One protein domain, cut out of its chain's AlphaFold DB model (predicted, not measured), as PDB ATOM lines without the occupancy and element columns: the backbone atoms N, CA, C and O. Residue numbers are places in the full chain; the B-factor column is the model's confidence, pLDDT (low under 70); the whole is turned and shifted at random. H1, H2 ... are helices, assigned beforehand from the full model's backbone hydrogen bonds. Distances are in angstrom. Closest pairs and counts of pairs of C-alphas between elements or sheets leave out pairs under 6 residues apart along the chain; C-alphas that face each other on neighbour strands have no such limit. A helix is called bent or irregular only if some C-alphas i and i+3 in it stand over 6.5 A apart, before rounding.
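AT A GLANCE: This is residues 15 to 65 of the 76 residues of the protein "RHH_5 domain-containing protein" of Candidatus Omnitrophica bacterium CG1_02_46_14 (UniProt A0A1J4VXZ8). Three helices follow one another in an open, flat zigzag with no shared core: H1 and H2 make a corner where H2 begins, and H2 and H3 form a V at their link. H3 packs on neither of the other helices, and residues 56 to 65 stick out at its far end. The printed part has 51 residues, with three named helices, H1, H2 and H3, and no named strand; its class is all helix. It is extended, with a radius of gyration of the C-alphas of 15.3 A and spans of 43 by 25 by 12 A.

HOW THE PARTS SIT: H1, residues 15 to 28, touches H2, residues 31 to 46, and H2 does so with residues 31 to 34 alone. Their closest C-alphas, those of Ala 24 and Val 31, are 5.2 A apart. Their lines are about perpendicular, at 83 degrees. H3, residues 49 to 63, is close to H2 but not clearly touching; the closest C-alphas, those of His 44 and Met 52, are 7.8 A apart. H2 and H3 run opposite ways at a steep tilt of 57 degrees. H1 and H3 are apart. Every O i to N i+4 pair is within hydrogen-bond range in H2 and H3, and 9 of 10 are in H1.

IN THESE COORDINATES: H1 begins with C-alpha 15 at (293.157, 276.491, 303.376) and is 18.7 A long. It is neither bent nor irregular, but only just: C-alphas 25 and 28 are 6.3 A apart. H2 is 23.1 A long, from C-alpha 31 at (303.682, 278.587, 294.994) to C-alpha 46. H3 is 21.2 A long and ends with C-alpha 63 at (332.342, 275.792, 286.545).

THE WHOLE: The two C-alphas farthest apart, those of Lys 15 and Gln 64, are 46.4 A apart. The printed part has no cut, and both links are tight, with 2 residues each. Residues 38 to 43 of H2 also stand free. The mean pLDDT of the printed part is 80.6; residues 44 to 49 and residue 51 are under 70.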
ATOM      1  N   LYS A  15     292.393 276.079 302.185       92.81
ATOM      2  CA  LYS A  15     293.157 276.491 303.376       92.81
ATOM      3  C   LYS A  15     294.658 276.207 303.249       92.81
ATOM      4  O   LYS A  15     295.474 277.044 303.618       92.81
ATOM      5  N   ILE A  16     295.019 275.044 302.703       90.69
ATOM      6  CA  ILE A  16     296.420 274.637 302.527       90.69
ATOM      7  C   ILE A  16     297.078 275.481 301.434       90.69
ATOM      8  O   ILE A  16     298.215 275.925 301.586       90.69
ATOM      9  N   TYR A  17     296.357 275.738 300.340       91.25
ATOM     10  CA  TYR A  17     296.856 276.590 299.265       91.25
ATOM     11  C   TYR A  17     297.124 278.023 299.743       91.25
ATOM     12  O   TYR A  17     298.152 278.606 299.393       91.25
ATOM     13  N   ASP A  18     296.245 278.578 300.575       93.00
ATOM     14  CA  ASP A  18     296.407 279.925 301.118       93.00
ATOM     15  C   ASP A  18     297.618 280.050 302.046       93.00
ATOM     16  O   ASP A  18     298.353 281.041 301.972       93.00
ATOM     17  N   GLU A  19     297.877 279.047 302.883       91.12
ATOM     18  CA  GLU A  19     299.087 279.007 303.710       91.12
ATOM     19  C   GLU A  19     300.356 278.885 302.859       91.12
ATOM     20  O   GLU A  19     301.290 279.676 303.025       91.12
ATOM     21  N   LEU A  20     300.356 277.991 301.865       89.38
ATOM     22  CA  LEU A  20     301.444 277.861 300.888       89.38
ATOM     23  C   LEU A  20     301.715 279.173 300.151       89.38
ATOM     24  O   LEU A  20     302.866 279.540 299.917       89.38
ATOM     25  N   LYS A  21     300.664 279.909 299.791       90.94
ATOM     26  CA  LYS A  21     300.773 281.200 299.107       90.94
ATOM     27  C   LYS A  21     301.407 282.269 299.993       90.94
ATOM     28  O   LYS A  21     302.164 283.094 299.476       90.94
ATOM     29  N   LYS A  22     301.123 282.268 301.299       90.62
ATOM     30  CA  LYS A  22     301.784 283.161 302.264       90.62
ATOM     31  C   LYS A  22     303.273 282.834 302.359       90.62
ATOM     32  O   LYS A  22     304.087 283.730 302.162       90.62
ATOM     33  N   LEU A  23     303.616 281.560 302.547       86.38
ATOM     34  CA  LEU A  23     305.005 281.097 302.632       86.38
ATOM     35  C   LEU A  23     305.792 281.391 301.341       86.38
ATOM     36  O   LEU A  23     306.927 281.865 301.366       86.38
ATOM     37  N   ALA A  24     305.145 281.212 300.188       87.38
ATOM     38  CA  ALA A  24     305.738 281.455 298.878       87.38
ATOM     39  C   ALA A  24     306.159 282.905 298.660       87.38
ATOM     40  O   ALA A  24     307.155 283.148 297.979       87.38
ATOM     41  N   LYS A  25     305.400 283.864 299.199       84.12
ATOM     42  CA  LYS A  25     305.734 285.286 299.083       84.12
ATOM     43  C   LYS A  25     306.998 285.643 299.856       84.12
ATOM     44  O   LYS A  25     307.731 286.513 299.401       84.12
ATOM     45  N   THR A  26     307.231 284.985 300.984       79.38
ATOM     46  CA  THR A  26     308.351 285.291 301.876       79.38
ATOM     47  C   THR A  26     309.669 284.749 301.329       79.38
ATOM     48  O   THR A  26     310.665 285.463 301.333       79.38
ATOM     49  N   GLU A  27     309.672 283.515 300.813       77.44
ATOM     50  CA  GLU A  27     310.929 282.781 300.580       77.44
ATOM     51  C   GLU A  27     311.123 282.266 299.139       77.44
ATOM     52  O   GLU A  27     312.254 282.150 298.675       77.44
ATOM     53  N   TYR A  28     310.050 282.013 298.374       78.06
ATOM     54  CA  TYR A  28     310.131 281.214 297.132       78.06
ATOM     55  C   TYR A  28     309.566 281.897 295.876       78.06
ATOM     56  O   TYR A  28     309.417 281.265 294.824       78.06
ATOM     57  N   LYS A  29     309.230 283.192 295.962       82.69
ATOM     58  CA  LYS A  29     308.594 284.044 294.928       82.69
ATOM     59  C   LYS A  29     307.192 283.611 294.468       82.69
ATOM     60  O   LYS A  29     306.392 284.463 294.092       82.69
ATOM     61  N   SER A  30     306.886 282.312 294.429       88.25
ATOM     62  CA  SER A  30     305.613 281.755 293.950       88.25
ATOM     63  C   SER A  30     305.351 280.356 294.512       88.25
ATOM     64  O   SER A  30     306.289 279.631 294.837       88.25
ATOM     65  N   VAL A  31     304.079 279.944 294.559       86.56
ATOM     66  CA  VAL A  31     303.682 278.587 294.994       86.56
ATOM     67  C   VAL A  31     304.330 277.512 294.115       86.56
ATOM     68  O   VAL A  31     304.836 276.514 294.612       86.56
ATOM     69  N   ALA A  32     304.416 277.754 292.805       86.25
ATOM     70  CA  ALA A  32     305.133 276.873 291.882       86.25
ATOM     71  C   ALA A  32     306.652 276.825 292.146       86.25
ATOM     72  O   ALA A  32     307.316 275.876 291.740       86.25
ATOM     73  N   GLY A  33     307.225 277.862 292.763       84.50
ATOM     74  CA  GLY A  33     308.608 277.874 293.241       84.50
ATOM     75  C   GLY A  33     308.804 276.851 294.353       84.50
ATOM     76  O   GLY A  33     309.609 275.946 294.179       84.50
ATOM     77  N   ILE A  34     307.979 276.930 295.405       87.88
ATOM     78  CA  ILE A  34     307.993 275.964 296.517       87.88
ATOM     79  C   ILE A  34     307.857 274.539 295.991       87.88
ATOM     80  O   ILE A  34     308.709 273.705 296.259       87.88
ATOM     81  N   ILE A  35     306.813 274.266 295.200       86.31
ATOM     82  CA  ILE A  35     306.538 272.903 294.721       86.31
ATOM     83  C   ILE A  35     307.729 272.349 293.928       86.31
ATOM     84  O   ILE A  35     308.050 271.171 294.053       86.31
ATOM     85  N   ARG A  36     308.407 273.182 293.125       85.44
ATOM     86  CA  ARG A  36     309.600 272.748 292.386       85.44
ATOM     87  C   ARG A  36     310.763 272.419 293.309       85.44
ATOM     88  O   ARG A  36     311.359 271.366 293.118       85.44
ATOM     89  N   GLU A  37     311.066 273.280 294.276       84.19
ATOM     90  CA  GLU A  37     312.151 273.031 295.233       84.19
ATOM     91  C   GLU A  37     311.869 271.775 296.064       84.19
ATOM     92  O   GLU A  37     312.708 270.885 296.107       84.19
ATOM     93  N   SER A  38     310.654 271.607 296.592       83.69
ATOM     94  CA  SER A  38     310.289 270.413 297.366       83.69
ATOM     95  C   SER A  38     310.378 269.117 296.549       83.69
ATOM     96  O   SER A  38     310.814 268.085 297.058       83.69
ATOM     97  N   VAL A  39     309.985 269.147 295.269       83.25
ATOM     98  CA  VAL A  39     310.146 267.991 294.369       83.25
ATOM     99  C   VAL A  39     311.626 267.701 294.119       83.25
ATOM    100  O   VAL A  39     312.027 266.539 294.160       83.25
ATOM    101  N   LEU A  40     312.446 268.728 293.879       82.19
ATOM    102  CA  LEU A  40     313.887 268.559 293.679       82.19
ATOM    103  C   LEU A  40     314.575 268.016 294.933       82.19
ATOM    104  O   LEU A  40     315.365 267.086 294.819       82.19
ATOM    105  N   GLU A  41     314.249 268.534 296.117       80.88
ATOM    106  CA  GLU A  41     314.771 268.044 297.397       80.88
ATOM    107  C   GLU A  41     314.423 266.574 297.623       80.88
ATOM    108  O   GLU A  41     315.292 265.779 297.993       80.88
ATOM    109  N   ARG A  42     313.173 266.182 297.347       77.50
ATOM    110  CA  ARG A  42     312.754 264.786 297.482       77.50
ATOM    111  C   ARG A  42     313.514 263.872 296.523       77.50
ATOM    112  O   ARG A  42     313.987 262.826 296.959       77.50
ATOM    113  N   LEU A  43     313.668 264.280 295.261       74.12
ATOM    114  CA  LEU A  43     314.448 263.540 294.263       74.12
ATOM    115  C   LEU A  43     315.929 263.461 294.647       74.12
ATOM    116  O   LEU A  43     316.553 262.419 294.483       74.12
ATOM    117  N   HIS A  44     316.488 264.533 295.212       67.31
ATOM    118  CA  HIS A  44     317.861 264.540 295.708       67.31
ATOM    119  C   HIS A  44     318.070 263.551 296.856       67.31
ATOM    120  O   HIS A  44     319.110 262.899 296.914       67.31
ATOM    121  N   GLY A  45     317.079 263.402 297.737       65.81
ATOM    122  CA  GLY A  45     317.099 262.403 298.808       65.81
ATOM    123  C   GLY A  45     316.954 260.954 298.328       65.81
ATOM    124  O   GLY A  45     317.227 260.038 299.098       65.81
ATOM    125  N   GLU A  46     316.526 260.735 297.083       66.44
ATOM    126  CA  GLU A  46     316.418 259.407 296.466       66.44
ATOM    127  C   GLU A  46     317.648 259.035 295.624       66.44
ATOM    128  O   GLU A  46     317.801 257.869 295.260       66.44
ATOM    129  N   PHE A  47     318.553 259.980 295.350       65.19
ATOM    130  CA  PHE A  47     319.772 259.675 294.611       65.19
ATOM    131  C   PHE A  47     320.720 258.797 295.424       65.19
ATOM    132  O   PHE A  47     321.071 259.078 296.574       65.19
ATOM    133  N   SER A  48     321.213 257.744 294.779       68.88
ATOM    134  CA  SER A  48     322.328 256.968 295.298       68.88
ATOM    135  C   SER A  48     323.583 257.847 295.410       68.88
ATOM    136  O   SER A  48     323.759 258.828 294.681       68.88
ATOM    137  N   LYS A  49     324.531 257.465 296.280       69.19
ATOM    138  CA  LYS A  49     325.837 258.151 296.376       69.19
ATOM    139  C   LYS A  49     326.534 258.284 295.013       69.19
ATOM    140  O   LYS A  49     327.217 259.273 294.771       69.19
ATOM    141  N   GLY A  50     326.353 257.307 294.119       71.56
ATOM    142  CA  GLY A  50     326.914 257.339 292.767       71.56
ATOM    143  C   GLY A  50     326.309 258.436 291.886       71.56
ATOM    144  O   GLY A  50     327.039 259.123 291.172       71.56
ATOM    145  N   GLU A  51     324.998 258.646 291.972       69.81
ATOM    146  CA  GLU A  51     324.284 259.677 291.209       69.81
ATOM    147  C   GLU A  51     324.577 261.084 291.738       69.81
ATOM    148  O   GLU A  51     324.793 262.006 290.950       69.81
ATOM    149  N   MET A  52     324.704 261.240 293.059       75.62
ATOM    150  CA  MET A  52     325.146 262.502 293.661       75.62
ATOM    151  C   MET A  52     326.559 262.885 293.213       75.62
ATOM    152  O   MET A  52     326.779 264.021 292.787       75.62
ATOM    153  N   ASN A  53     327.491 261.928 293.189       77.31
ATOM    154  CA  ASN A  53     328.850 262.156 292.689       77.31
ATOM    155  C   ASN A  53     328.863 262.563 291.202       77.31
ATOM    156  O   ASN A  53     329.668 263.402 290.794       77.31
ATOM    157  N   LEU A  54     327.966 262.004 290.382       78.69
ATOM    158  CA  LEU A  54     327.797 262.382 288.973       78.69
ATOM    159  C   LEU A  54     327.310 263.830 288.819       78.69
ATOM    160  O   LEU A  54     327.837 264.572 287.985       78.69
ATOM    161  N   ILE A  55     326.345 264.253 289.637       74.88
ATOM    162  CA  ILE A  55     325.825 265.628 289.637       74.88
ATOM    163  C   ILE A  55     326.905 266.616 290.091       74.88
ATOM    164  O   ILE A  55     327.095 267.660 289.459       74.88
ATOM    165  N   GLU A  56     327.636 266.302 291.161       80.88
ATOM    166  CA  GLU A  56     328.733 267.138 291.653       80.88
ATOM    167  C   GLU A  56     329.856 267.270 290.627       80.88
ATOM    168  O   GLU A  56     330.324 268.383 290.364       80.88
ATOM    169  N   LYS A  57     330.226 266.162 289.979       81.25
ATOM    170  CA  LYS A  57     331.199 266.159 288.888       81.25
ATOM    171  C   LYS A  57     330.740 267.048 287.732       81.25
ATOM    172  O   LYS A  57     331.493 267.928 287.325       81.25
ATOM    173  N   GLY A  58     329.492 266.915 287.278       78.88
ATOM    174  CA  GLY A  58     328.941 267.755 286.208       78.88
ATOM    175  C   GLY A  58     328.884 269.247 286.568       78.88
ATOM    176  O   GLY A  58     329.168 270.106 285.733       78.88
ATOM    177  N   ARG A  59     328.581 269.585 287.831       78.25
ATOM    178  CA  ARG A  59     328.633 270.972 288.335       78.25
ATOM    179  C   ARG A  59     330.061 271.517 288.368       78.25
ATOM    180  O   ARG A  59     330.257 272.698 288.082       78.25
ATOM    181  N   SER A  60     331.031 270.689 288.749       80.44
ATOM    182  CA  SER A  60     332.453 271.047 288.776       80.44
ATOM    183  C   SER A  60     332.986 271.302 287.368       80.44
ATOM    184  O   SER A  60     333.562 272.356 287.110       80.44
ATOM    185  N   GLU A  61     332.693 270.395 286.434       79.50
ATOM    186  CA  GLU A  61     333.044 270.535 285.022       79.50
ATOM    187  C   GLU A  61     332.451 271.832 284.453       79.50
ATOM    188  O   GLU A  61     333.196 272.651 283.906       79.50
ATOM    189  N   TYR A  62     331.155 272.093 284.677       73.50
ATOM    190  CA  TYR A  62     330.496 273.319 284.209       73.50
ATOM    191  C   TYR A  62     331.199 274.593 284.704       73.50
ATOM    192  O   TYR A  62     331.427 275.515 283.922       73.50
ATOM    193  N   ARG A  63     331.590 274.649 285.988       74.81
ATOM    194  CA  ARG A  63     332.342 275.792 286.545       74.81
ATOM    195  C   ARG A  63     333.726 275.952 285.920       74.81
ATOM    196  O   ARG A  63     334.218 277.069 285.828       74.81
ATOM    197  N   GLN A  64     334.338 274.857 285.483       82.00
ATOM    198  CA  GLN A  64     335.611 274.853 284.762       82.00
ATOM    199  C   GLN A  64     335.445 275.146 283.259       82.00
ATOM    200  O   GLN A  64     336.410 275.034 282.505       82.00
ATOM    201  N   GLY A  65     334.232 275.481 282.801       72.44
ATOM    202  CA  GLY A  65     333.928 275.700 281.386       72.44
ATOM    203  C   GLY A  65     333.961 274.420 280.547       72.44
ATOM    204  O   GLY A  65     333.946 274.489 279.319       72.44
TER     205      GLY A  65